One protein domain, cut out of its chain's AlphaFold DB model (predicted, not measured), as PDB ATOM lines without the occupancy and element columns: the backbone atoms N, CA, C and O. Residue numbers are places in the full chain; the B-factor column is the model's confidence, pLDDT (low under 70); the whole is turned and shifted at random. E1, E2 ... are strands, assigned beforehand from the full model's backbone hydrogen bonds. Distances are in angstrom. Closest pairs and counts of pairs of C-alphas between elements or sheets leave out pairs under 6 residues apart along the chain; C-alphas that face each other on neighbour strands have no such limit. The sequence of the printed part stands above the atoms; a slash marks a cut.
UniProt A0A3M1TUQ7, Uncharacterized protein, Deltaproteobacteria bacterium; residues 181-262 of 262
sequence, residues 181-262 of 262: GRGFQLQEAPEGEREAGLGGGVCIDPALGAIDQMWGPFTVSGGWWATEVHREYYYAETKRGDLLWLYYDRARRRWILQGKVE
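Overview. This is residues 181 to 262 of the 262 residues of an uncharacterized protein of Deltaproteobacteria bacterium (UniProt A0A3M1TUQ7). A single strongly twisted sheet of four strands, E1 to E4, makes the body, and a long stretch with no named element, residues 181 to 210, runs past the edge strand E4 and loops loosely over one face of the sheet. The long hairpin E1 and E2 makes the longest axis. The printed part has 82 residues, with no named helix and four named strands in the order E1, E2, E3, E4 both along the chain and across the sheet, which is antiparallel throughout. The class is all strand, though the strands hold 37 of the 82 printed residues, under half. The whole is compact, with a radius of gyration of the C-alphas of 12.8 A and spans of 42 by 28 by 22 A.

Along the chain. Residues 181 to 210 come first, with C-alpha 181 at (37.136, 19.475, 48.818). E1, residues 211 to 222, is 28.4 A long, begins at C-alpha 211 at (37.543, 34.047, 59.877), and bends by 54 degrees at residue 214. E2, residues 229 to 238, is 27.1 A long. E3, residues 243 to 249, is 19.6 A long. E4, residues 254 to 261, is 20.8 A long and ends at C-alpha 261 at (40.870, 21.729, 53.296).

Arrangement. The four strands form a meander, each strand the antiparallel neighbour of the one before. E1, an edge strand, forms a hairpin with E2 at 163 degrees between their directions. Their C-alphas 214 and 236 face each other at 4.2 A, and N 218 and O 233 are within hydrogen-bond range at 2.8 A. E2 and E3, both inner strands, form a hairpin at 153 degrees. C-alphas 233 and 247 face each other at 4.1 A, and N 244 and O 236 are 2.7 A apart, within hydrogen-bond range. E3 and the other edge strand, E4, form a hairpin at 154 degrees. C-alphas 248 and 255 face each other at 4.5 A, and N 247 and O 256 are within hydrogen-bond range at 2.9 A. E1 and E4 are apart. From edge to edge the strands' lines turn by 70 degrees.

Size, cuts and confidence. The two C-alphas farthest apart are those of Trp 225 and Arg 240, 41.6 A, while those of Gly 181 and Glu 262, the first and last printed, are 6.2 A apart. The printed part has no cut. The link E1 to E2 is short, the links E2 to E3 and E3 to E4 are tight, and no link is long. The mean pLDDT of the printed part is 72.8, and residues 181 to 209 are under 70, of low confidence.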
ATOM      1  N   GLY A 181      38.513  19.705  49.237       64.75
ATOM      2  CA  GLY A 181      37.136  19.475  48.818       64.75
ATOM      3  C   GLY A 181      36.920  20.106  47.441       64.75
ATOM      4  O   GLY A 181      37.196  21.292  47.239       64.75
ATOM      5  N   ARG A 182      36.469  19.316  46.459       49.53
ATOM      6  CA  ARG A 182      36.041  19.869  45.165       49.53
ATOM      7  C   ARG A 182      34.655  20.464  45.356       49.53
ATOM      8  O   ARG A 182      33.748  19.742  45.753       49.53
ATOM      9  N   GLY A 183      34.479  21.740  45.035       48.12
ATOM     10  CA  GLY A 183      33.136  22.319  45.099       48.12
ATOM     11  C   GLY A 183      33.010  23.819  44.913       48.12
ATOM     12  O   GLY A 183      31.898  24.278  44.698       48.12
ATOM     13  N   PHE A 184      34.094  24.590  44.931       47.12
ATOM     14  CA  PHE A 184      33.963  26.041  44.841       47.12
ATOM     15  C   PHE A 184      34.519  26.522  43.504       47.12
ATOM     16  O   PHE A 184      35.722  26.465  43.253       47.12
ATOM     17  N   GLN A 185      33.615  26.957  42.616       44.66
ATOM     18  CA  GLN A 185      33.977  27.961  41.616       44.66
ATOM     19  C   GLN A 185      34.654  29.114  42.362       44.66
ATOM     20  O   GLN A 185      34.244  29.413  43.482       44.66
ATOM     21  N   LEU A 186      35.683  29.725  41.761       46.12
ATOM     22  CA  LEU A 186      36.253  30.978  42.254       46.12
ATOM     23  C   LEU A 186      35.093  31.946  42.526       46.12
ATOM     24  O   LEU A 186      34.537  32.513  41.588       46.12
ATOM     25  N   GLN A 187      34.700  32.090  43.784       48.84
ATOM     26  CA  GLN A 187      33.790  33.144  44.181       48.84
ATOM     27  C   GLN A 187      34.660  34.360  44.441       48.84
ATOM     28  O   GLN A 187      35.611  34.316  45.227       48.84
ATOM     29  N   GLU A 188      34.393  35.411  43.677       51.28
ATOM     30  CA  GLU A 188      35.011  36.704  43.899       51.28
ATOM     31  C   GLU A 188      34.475  37.253  45.220       51.28
ATOM     32  O   GLU A 188      33.262  37.253  45.442       51.28
ATOM     33  N   ALA A 189      35.369  37.712  46.097       46.25
ATOM     34  CA  ALA A 189      34.937  38.454  47.273       46.25
ATOM     35  C   ALA A 189      34.121  39.686  46.812       46.25
ATOM     36  O   ALA A 189      34.516  40.327  45.825       46.25
ATOM     37  N   PRO A 190      33.005  40.029  47.483       48.75
ATOM     38  CA  PRO A 190      32.179  41.177  47.120       48.75
ATOM     39  C   PRO A 190      33.008  42.462  46.977       48.75
ATOM     40  O   PRO A 190      33.966  42.689  47.719       48.75
ATOM     41  N   GLU A 191      32.620  43.335  46.042       47.81
ATOM     42  CA  GLU A 191      33.396  44.515  45.615       47.81
ATOM     43  C   GLU A 191      33.759  45.523  46.730       47.81
ATOM     44  O   GLU A 191      34.569  46.418  46.492       47.81
ATOM     45  N   GLY A 192      33.206  45.382  47.939       45.12
ATOM     46  CA  GLY A 192      33.427  46.277  49.081       45.12
ATOM     47  C   GLY A 192      34.662  45.988  49.945       45.12
ATOM     48  O   GLY A 192      35.061  46.857  50.714       45.12
ATOM     49  N   GLU A 193      35.307  44.823  49.819       50.56
ATOM     50  CA  GLU A 193      36.448  44.415  50.671       50.56
ATOM     51  C   GLU A 193      37.792  44.431  49.910       50.56
ATOM     52  O   GLU A 193      38.738  43.716  50.236       50.56
ATOM     53  N   ARG A 194      37.883  45.263  48.862       49.44
ATOM     54  CA  ARG A 194      39.015  45.320  47.915       49.44
ATOM     55  C   ARG A 194      40.328  45.871  48.494       49.44
ATOM     56  O   ARG A 194      41.368  45.710  47.863       49.44
ATOM     57  N   GLU A 195      40.309  46.477  49.680       44.56
ATOM     58  CA  GLU A 195      41.497  47.101  50.292       44.56
ATOM     59  C   GLU A 195      41.651  46.877  51.805       44.56
ATOM     60  O   GLU A 195      42.694  47.214  52.369       44.56
ATOM     61  N   ALA A 196      40.666  46.277  52.478       43.28
ATOM     62  CA  ALA A 196      40.788  45.990  53.900       43.28
ATOM     63  C   ALA A 196      41.766  44.822  54.090       43.28
ATOM     64  O   ALA A 196      41.480  43.682  53.717       43.28
ATOM     65  N   GLY A 197      42.944  45.113  54.652       46.44
ATOM     66  CA  GLY A 197      43.848  44.079  55.146       46.44
ATOM     67  C   GLY A 197      43.053  43.088  55.991       46.44
ATOM     68  O   GLY A 197      42.217  43.510  56.788       46.44
ATOM     69  N   LEU A 198      43.264  41.786  55.768       49.69
ATOM     70  CA  LEU A 198      42.534  40.686  56.410       49.69
ATOM     71  C   LEU A 198      42.802  40.610  57.924       49.69
ATOM     72  O   LEU A 198      43.408  39.666  58.428       49.69
ATOM     73  N   GLY A 199      42.360  41.623  58.655       39.88
ATOM     74  CA  GLY A 199      42.335  41.701  60.100       39.88
ATOM     75  C   GLY A 199      40.887  41.684  60.568       39.88
ATOM     76  O   GLY A 199      40.229  42.716  60.592       39.88
ATOM     77  N   GLY A 200      40.404  40.500  60.948       40.47
ATOM     78  CA  GLY A 200      39.339  40.363  61.946       40.47
ATOM     79  C   GLY A 200      37.885  40.588  61.519       40.47
ATOM     80  O   GLY A 200      37.074  40.898  62.390       40.47
ATOM     81  N   GLY A 201      37.507  40.420  60.246       46.03
ATOM     82  CA  GLY A 201      36.077  40.526  59.893       46.03
ATOM     83  C   GLY A 201      35.635  40.249  58.456       46.03
ATOM     84  O   GLY A 201      34.437  40.278  58.202       46.03
ATOM     85  N   VAL A 202      36.555  39.968  57.532       50.81
ATOM     86  CA  VAL A 202      36.236  39.798  56.103       50.81
ATOM     87  C   VAL A 202      35.472  38.494  55.864       50.81
ATOM     88  O   VAL A 202      35.923  37.413  56.256       50.81
ATOM     89  N   CYS A 203      34.318  38.606  55.205       50.78
ATOM     90  CA  CYS A 203      33.492  37.478  54.783       50.78
ATOM     91  C   CYS A 203      33.678  37.261  53.275       50.78
ATOM     92  O   CYS A 203      32.910  37.788  52.477       50.78
ATOM     93  N   ILE A 204      34.673  36.450  52.888       57.44
ATOM     94  CA  ILE A 204      34.944  36.095  51.474       57.44
ATOM     95  C   ILE A 204      33.696  35.483  50.818       57.44
ATOM     96  O   ILE A 204      33.409  35.751  49.655       57.44
ATOM     97  N   ASP A 205      32.945  34.707  51.599       60.50
ATOM     98  CA  ASP A 205      31.583  34.271  51.308       60.50
ATOM     99  C   ASP A 205      30.814  34.238  52.647       60.50
ATOM    100  O   ASP A 205      31.256  33.560  53.587       60.50
ATOM    101  N   PRO A 206      29.676  34.948  52.777       61.44
ATOM    102  CA  PRO A 206      28.830  34.898  53.970       61.44
ATOM    103  C   PRO A 206      28.437  33.472  54.395       61.44
ATOM    104  O   PRO A 206      28.222  33.220  55.584       61.44
ATOM    105  N   ALA A 207      28.365  32.523  53.455       64.25
ATOM    106  CA  ALA A 207      28.041  31.127  53.734       64.25
ATOM    107  C   ALA A 207      29.157  30.390  54.496       64.25
ATOM    108  O   ALA A 207      28.860  29.493  55.298       64.25
ATOM    109  N   LEU A 208      30.420  30.784  54.293       67.62
ATOM    110  CA  LEU A 208      31.599  30.162  54.911       67.62
ATOM    111  C   LEU A 208      31.821  30.628  56.361       67.62
ATOM    112  O   LEU A 208      32.439  29.916  57.150       67.62
ATOM    113  N   GLY A 209      31.240  31.767  56.745       69.06
ATOM    114  CA  GLY A 209      31.337  32.327  58.092       69.06
ATOM    115  C   GLY A 209      32.599  33.162  58.327       69.06
ATOM    116  O   GLY A 209      33.486  33.255  57.484       69.06
ATOM    117  N   ALA A 210      32.662  33.806  59.495       78.06
ATOM    118  CA  ALA A 210      33.758  34.707  59.844       78.06
ATOM    119  C   ALA A 210      35.074  33.950  60.094       78.06
ATOM    120  O   ALA A 210      35.080  32.900  60.747       78.06
ATOM    121  N   ILE A 211      36.180  34.529  59.623       82.44
ATOM    122  CA  ILE A 211      37.543  34.047  59.877       82.44
ATOM    123  C   ILE A 211      37.911  34.315  61.343       82.44
ATOM    124  O   ILE A 211      37.728  35.428  61.837       82.44
ATOM    125  N   ASP A 212      38.409  33.287  62.028       83.88
ATOM    126  CA  ASP A 212      38.938  33.355  63.393       83.88
ATOM    127  C   ASP A 212      40.457  33.555  63.379       83.88
ATOM    128  O   ASP A 212      40.977  34.520  63.939       83.88
ATOM    129  N   GLN A 213      41.167  32.680  62.664       84.62
ATOM    130  CA  GLN A 213      42.626  32.678  62.577       84.62
ATOM    131  C   GLN A 213      43.092  32.556  61.132       84.62
ATOM    132  O   GLN A 213      42.409  31.984  60.284       84.62
ATOM    133  N   MET A 214      44.280  33.092  60.846       85.62
ATOM    134  CA  MET A 214      44.876  33.031  59.517       85.62
ATOM    135  C   MET A 214      46.396  32.852  59.589       85.62
ATOM    136  O   MET A 214      47.075  33.525  60.361       85.62
ATOM    137  N   TRP A 215      46.935  31.971  58.747       90.00
ATOM    138  CA  TRP A 215      48.358  31.654  58.634       90.00
ATOM    139  C   TRP A 215      48.868  31.976  57.230       90.00
ATOM    140  O   TRP A 215      48.319  31.492  56.240       90.00
ATOM    141  N   GLY A 216      49.936  32.766  57.149       89.44
ATOM    142  CA  GLY A 216      50.550  33.249  55.912       89.44
ATOM    143  C   GLY A 216      51.229  34.613  56.133       89.44
ATOM    144  O   GLY A 216      51.376  35.026  57.284       89.44
ATOM    145  N   PRO A 217      51.622  35.329  55.064       88.56
ATOM    146  CA  PRO A 217      51.528  34.919  53.664       88.56
ATOM    147  C   PRO A 217      52.548  33.840  53.291       88.56
ATOM    148  O   PRO A 217      53.729  33.928  53.619       88.56
ATOM    149  N   PHE A 218      52.101  32.850  52.525       88.88
ATOM    150  CA  PHE A 218      52.967  31.950  51.768       88.88
ATOM    151  C   PHE A 218      53.042  32.459  50.329       88.88
ATOM    152  O   PHE A 218      52.147  32.214  49.516       88.88
ATOM    153  N   THR A 219      54.089  33.219  50.022       89.75
ATOM    154  CA  THR A 219      54.212  33.898  48.729       89.75
ATOM    155  C   THR A 219      54.640  32.941  47.622       89.75
ATOM    156  O   THR A 219      55.636  32.230  47.735       89.75
ATOM    157  N   VAL A 220      53.908  32.975  46.510       87.12
ATOM    158  CA  VAL A 220      54.292  32.362  45.239       87.12
ATOM    159  C   VAL A 220      54.442  33.480  44.217       87.12
ATOM    160  O   VAL A 220      53.464  34.134  43.854       87.12
ATOM    161  N   SER A 221      55.674  33.683  43.757       85.44
ATOM    162  CA  SER A 221      56.007  34.603  42.672       85.44
ATOM    163  C   SER A 221      56.686  33.837  41.538       85.44
ATOM    164  O   SER A 221      57.528  32.973  41.793       85.44
ATOM    165  N   GLY A 222      56.296  34.095  40.293       83.75
ATOM    166  CA  GLY A 222      56.854  33.422  39.124       83.75
ATOM    167  C   GLY A 222      56.257  33.919  37.812       83.75
ATOM    168  O   GLY A 222      55.441  34.833  37.791       83.75
ATOM    169  N   GLY A 223      56.668  33.319  36.694       77.25
ATOM    170  CA  GLY A 223      56.129  33.669  35.376       77.25
ATOM    171  C   GLY A 223      56.575  35.034  34.843       77.25
ATOM    172  O   GLY A 223      56.016  35.499  33.856       77.25
ATOM    173  N   TRP A 224      57.605  35.655  35.432       76.44
ATOM    174  CA  TRP A 224      58.117  36.978  35.041       76.44
ATOM    175  C   TRP A 224      58.571  37.082  33.572       76.44
ATOM    176  O   TRP A 224      58.690  38.180  33.046       76.44
ATOM    177  N   TRP A 225      58.811  35.958  32.888       72.50
ATOM    178  CA  TRP A 225      59.148  35.920  31.457       72.50
ATOM    179  C   TRP A 225      57.934  35.814  30.518       72.50
ATOM    180  O   TRP A 225      58.116  35.816  29.303       72.50
ATOM    181  N   ALA A 226      56.713  35.667  31.040       76.69
ATOM    182  CA  ALA A 226      55.504  35.515  30.227       76.69
ATOM    183  C   ALA A 226      54.318  36.278  30.824       76.69
ATOM    184  O   ALA A 226      53.895  37.305  30.304       76.69
ATOM    185  N   THR A 227      53.774  35.781  31.929       77.31
ATOM    186  CA  THR A 227      52.721  36.450  32.687       77.31
ATOM    187  C   THR A 227      53.123  36.375  34.140       77.31
ATOM    188  O   THR A 227      53.086  35.298  34.738       77.31
ATOM    189  N   GLU A 228      53.562  37.510  34.678       82.44
ATOM    190  CA  GLU A 228      53.978  37.594  36.067       82.44
ATOM    191  C   GLU A 228      52.795  37.249  36.973       82.44
ATOM    192  O   GLU A 228      51.704  37.814  36.867       82.44
ATOM    193  N   VAL A 229      53.016  36.285  37.860       84.81
ATOM    194  CA  VAL A 229      52.057  35.891  38.879       84.81
ATOM    195  C   VAL A 229      52.692  36.126  40.229       84.81
ATOM    196  O   VAL A 229      53.743  35.567  40.527       84.81
ATOM    197  N   HIS A 230      52.009  36.910  41.055       88.75
ATOM    198  CA  HIS A 230      52.389  37.169  42.433       88.75
ATOM    199  C   HIS A 230      51.165  36.968  43.330       88.75
ATOM    200  O   HIS A 230      50.229  37.774  43.330       88.75
ATOM    201  N   ARG A 231      51.153  35.842  44.049       89.75
ATOM    202  CA  ARG A 231      50.058  35.429  44.928       89.75
ATOM    203  C   ARG A 231      50.558  35.206  46.340       89.75
ATOM    204  O   ARG A 231      51.537  34.496  46.552       89.75
ATOM    205  N   GLU A 232      49.841  35.762  47.299       91.19
ATOM    206  CA  GLU A 232      50.092  35.570  48.723       91.19
ATOM    207  C   GLU A 232      49.042  34.589  49.245       91.19
ATOM    208  O   GLU A 232      47.872  34.946  49.348       91.19
ATOM    209  N   TYR A 233      49.426  33.333  49.494       89.69
ATOM    210  CA  TYR A 233      48.498  32.306  49.976       89.69
ATOM    211  C   TYR A 233      48.359  32.334  51.495       89.69
ATOM    212  O   TYR A 233      49.330  32.564  52.216       89.69
ATOM    213  N   TYR A 234      47.163  32.007  51.975       88.69
ATOM    214  CA  TYR A 234      46.826  31.938  53.388       88.69
ATOM    215  C   TYR A 234      45.978  30.704  53.671       88.69
ATOM    216  O   TYR A 234      45.129  30.321  52.866       88.69
ATOM    217  N   TYR A 235      46.187  30.098  54.832       89.44
ATOM    218  CA  TYR A 235      45.208  29.191  55.420       89.44
ATOM    219  C   TYR A 235      44.400  29.974  56.445       89.44
ATOM    220  O   TYR A 235      44.999  30.655  57.268       89.44
ATOM    221  N   ALA A 236      43.078  29.903  56.396       88.25
ATOM    222  CA  ALA A 236      42.203  30.593  57.333       88.25
ATOM    223  C   ALA A 236      41.276  29.593  58.013       88.25
ATOM    224  O   ALA A 236      40.590  28.833  57.336       88.25
ATOM    225  N   GLU A 237      41.255  29.587  59.336       88.88
ATOM    226  CA  GLU A 237      40.271  28.844  60.111       88.88
ATOM    227  C   GLU A 237      39.071  29.751  60.379       88.88
ATOM    228  O   GLU A 237      39.210  30.889  60.832       88.88
ATOM    229  N   THR A 238      37.879  29.267  60.057       86.19
ATOM    230  CA  THR A 238      36.624  29.958  60.370       86.19
ATOM    231  C   THR A 238      36.202  29.669  61.806       86.19
ATOM    232  O   THR A 238      36.554  28.639  62.374       86.19
ATOM    233  N   LYS A 239      35.319  30.498  62.372       83.69
ATOM    234  CA  LYS A 239      34.708  30.233  63.692       83.69
ATOM    235  C   LYS A 239      33.933  28.911  63.776       83.69
ATOM    236  O   LYS A 239      33.604  28.461  64.867       83.69
ATOM    237  N   ARG A 240      33.592  28.313  62.631       83.38
ATOM    238  CA  ARG A 240      32.932  27.003  62.547       83.38
ATOM    239  C   ARG A 240      33.924  25.832  62.579       83.38
ATOM    240  O   ARG A 240      33.477  24.692  62.628       83.38
ATOM    241  N   GLY A 241      35.233  26.100  62.547       86.12
ATOM    242  CA  GLY A 241      36.300  25.097  62.464       86.12
ATOM    243  C   GLY A 241      36.654  24.672  61.035       86.12
ATOM    244  O   GLY A 241      37.428  23.740  60.841       86.12
ATOM    245  N   ASP A 242      36.096  25.332  60.013       86.62
ATOM    246  CA  ASP A 242      36.453  25.046  58.622       86.62
ATOM    247  C   ASP A 242      37.798  25.678  58.265       86.62
ATOM    248  O   ASP A 242      37.982  26.878  58.473       86.62
ATOM    249  N   LEU A 243      38.697  24.893  57.664       88.75
ATOM    250  CA  LEU A 243      39.989  25.366  57.176       88.75
ATOM    251  C   LEU A 243      39.906  25.714  55.683       88.75
ATOM    252  O   LEU A 243      39.730  24.850  54.825       88.75
ATOM    253  N   LEU A 244      40.050  26.993  55.366       86.94
ATOM    254  CA  LEU A 244      40.012  27.543  54.017       86.94
ATOM    255  C   LEU A 244      41.426  27.798  53.498       86.94
ATOM    256  O   LEU A 244      42.310  28.212  54.244       86.94
ATOM    257  N   TRP A 245      41.633  27.591  52.201       87.44
ATOM    258  CA  TRP A 245      42.848  27.973  51.493       87.44
ATOM    259  C   TRP A 245      42.531  29.141  50.561       87.44
ATOM    260  O   TRP A 245      41.749  29.006  49.619       87.44
ATOM    261  N   LEU A 246      43.112  30.295  50.857       86.75
ATOM    262  CA  LEU A 246      42.845  31.580  50.217       86.75
ATOM    263  C   LEU A 246      44.123  32.093  49.555       86.75
ATOM    264  O   LEU A 246      45.224  31.707  49.955       86.75
ATOM    265  N   TYR A 247      44.007  33.029  48.621       86.38
ATOM    266  CA  TYR A 247      45.140  33.863  48.238       86.38
ATOM    267  C   TYR A 247      44.738  35.275  47.837       86.38
ATOM    268  O   TYR A 247      43.640  35.506  47.329       86.38
ATOM    269  N   TYR A 248      45.667  36.209  48.025       85.38
ATOM    270  CA  TYR A 248      45.589  37.546  47.462       85.38
ATOM    271  C   TYR A 248      46.373  37.597  46.153       85.38
ATOM    272  O   TYR A 248      47.580  37.343  46.122       85.38
ATOM    273  N   ASP A 249      45.683  37.890  45.054       86.12
ATOM    274  CA  ASP A 249      46.292  38.135  43.748       86.12
ATOM    275  C   ASP A 249      46.767  39.592  43.702       86.12
ATOM    276  O   ASP A 249      45.949  40.511  43.619       86.12
ATOM    277  N   ARG A 250      48.086  39.820  43.769       84.94
ATOM    278  CA  ARG A 250      48.662  41.176  43.799       84.94
ATOM    279  C   ARG A 250      48.468  41.916  42.480       84.94
ATOM    280  O   ARG A 250      48.255  43.126  42.502       84.94
ATOM    281  N   ALA A 251      48.507  41.203  41.354       83.44
ATOM    282  CA  ALA A 251      48.315  41.794  40.032       83.44
ATOM    283  C   ALA A 251      46.871  42.273  39.856       83.44
ATOM    284  O   ALA A 251      46.622  43.342  39.304       83.44
ATOM    285  N   ARG A 252      45.911  41.498  40.373       81.31
ATOM    286  CA  ARG A 252      44.483  41.824  40.282       81.31
ATOM    287  C   ARG A 252      43.904  42.520  41.513       81.31
ATOM    288  O   ARG A 252      42.706  42.795  41.504       81.31
ATOM    289  N   ARG A 253      44.727  42.758  42.541       82.69
ATOM    290  CA  ARG A 253      44.378  43.362  43.836       82.69
ATOM    291  C   ARG A 253      43.085  42.797  44.433       82.69
ATOM    292  O   ARG A 253      42.149  43.538  44.720       82.69
ATOM    293  N   ARG A 254      42.997  41.468  44.542       78.69
ATOM    294  CA  ARG A 254      41.775  40.804  45.026       78.69
ATOM    295  C   ARG A 254      42.045  39.521  45.798       78.69
ATOM    296  O   ARG A 254      43.014  38.816  45.516       78.69
ATOM    297  N   TRP A 255      41.135  39.202  46.713       81.19
ATOM    298  CA  TRP A 255      41.087  37.925  47.419       81.19
ATOM    299  C   TRP A 255      40.347  36.869  46.609       81.19
ATOM    300  O   TRP A 255      39.328  37.155  45.981       81.19
ATOM    301  N   ILE A 256      40.877  35.650  46.626       80.75
ATOM    302  CA  ILE A 256      40.309  34.495  45.941       80.75
ATOM    303  C   ILE A 256      40.346  33.288  46.880       80.75
ATOM    304  O   ILE A 256      41.372  32.986  47.493       80.75
ATOM    305  N   LEU A 257      39.228  32.565  46.958       83.31
ATOM    306  CA  LEU A 257      39.155  31.261  47.610       83.31
ATOM    307  C   LEU A 257      39.661  30.165  46.660       83.31
ATOM    308  O   LEU A 257      39.073  29.925  45.609       83.31
ATOM    309  N   GLN A 258      40.733  29.473  47.046       83.56
ATOM    310  CA  GLN A 258      41.288  28.341  46.295       83.56
ATOM    311  C   GLN A 258      40.547  27.030  46.601       83.56
ATOM    312  O   GLN A 258      40.434  26.166  45.730       83.56
ATOM    313  N   GLY A 259      40.066  26.862  47.836       83.12
ATOM    314  CA  GLY A 259      39.243  25.722  48.242       83.12
ATOM    315  C   GLY A 259      39.196  25.517  49.755       83.12
ATOM    316  O   GLY A 259      39.852  26.228  50.511       83.12
ATOM    317  N   LYS A 260      38.434  24.510  50.190       85.62
ATOM    318  CA  LYS A 260      38.358  24.064  51.588       85.62
ATOM    319  C   LYS A 260      39.253  22.843  51.797       85.62
ATOM    320  O   LYS A 260      39.253  21.934  50.965       85.62
ATOM    321  N   VAL A 261      40.016  22.842  52.882       86.31
ATOM    322  CA  VAL A 261      40.870  21.729  53.296       86.31
ATOM    323  C   VAL A 261      40.031  20.741  54.113       86.31
ATOM    324  O   VAL A 261      39.307  21.151  55.018       86.31
ATOM    325  N   GLU A 262      40.131  19.456  53.772       80.31
ATOM    326  CA  GLU A 262      39.530  18.308  54.472       80.31
ATOM    327  C   GLU A 262      40.584  17.475  55.211       80.31
ATOM    328  O   GLU A 262      41.700  17.282  54.657       80.31
TER     329      GLU A 262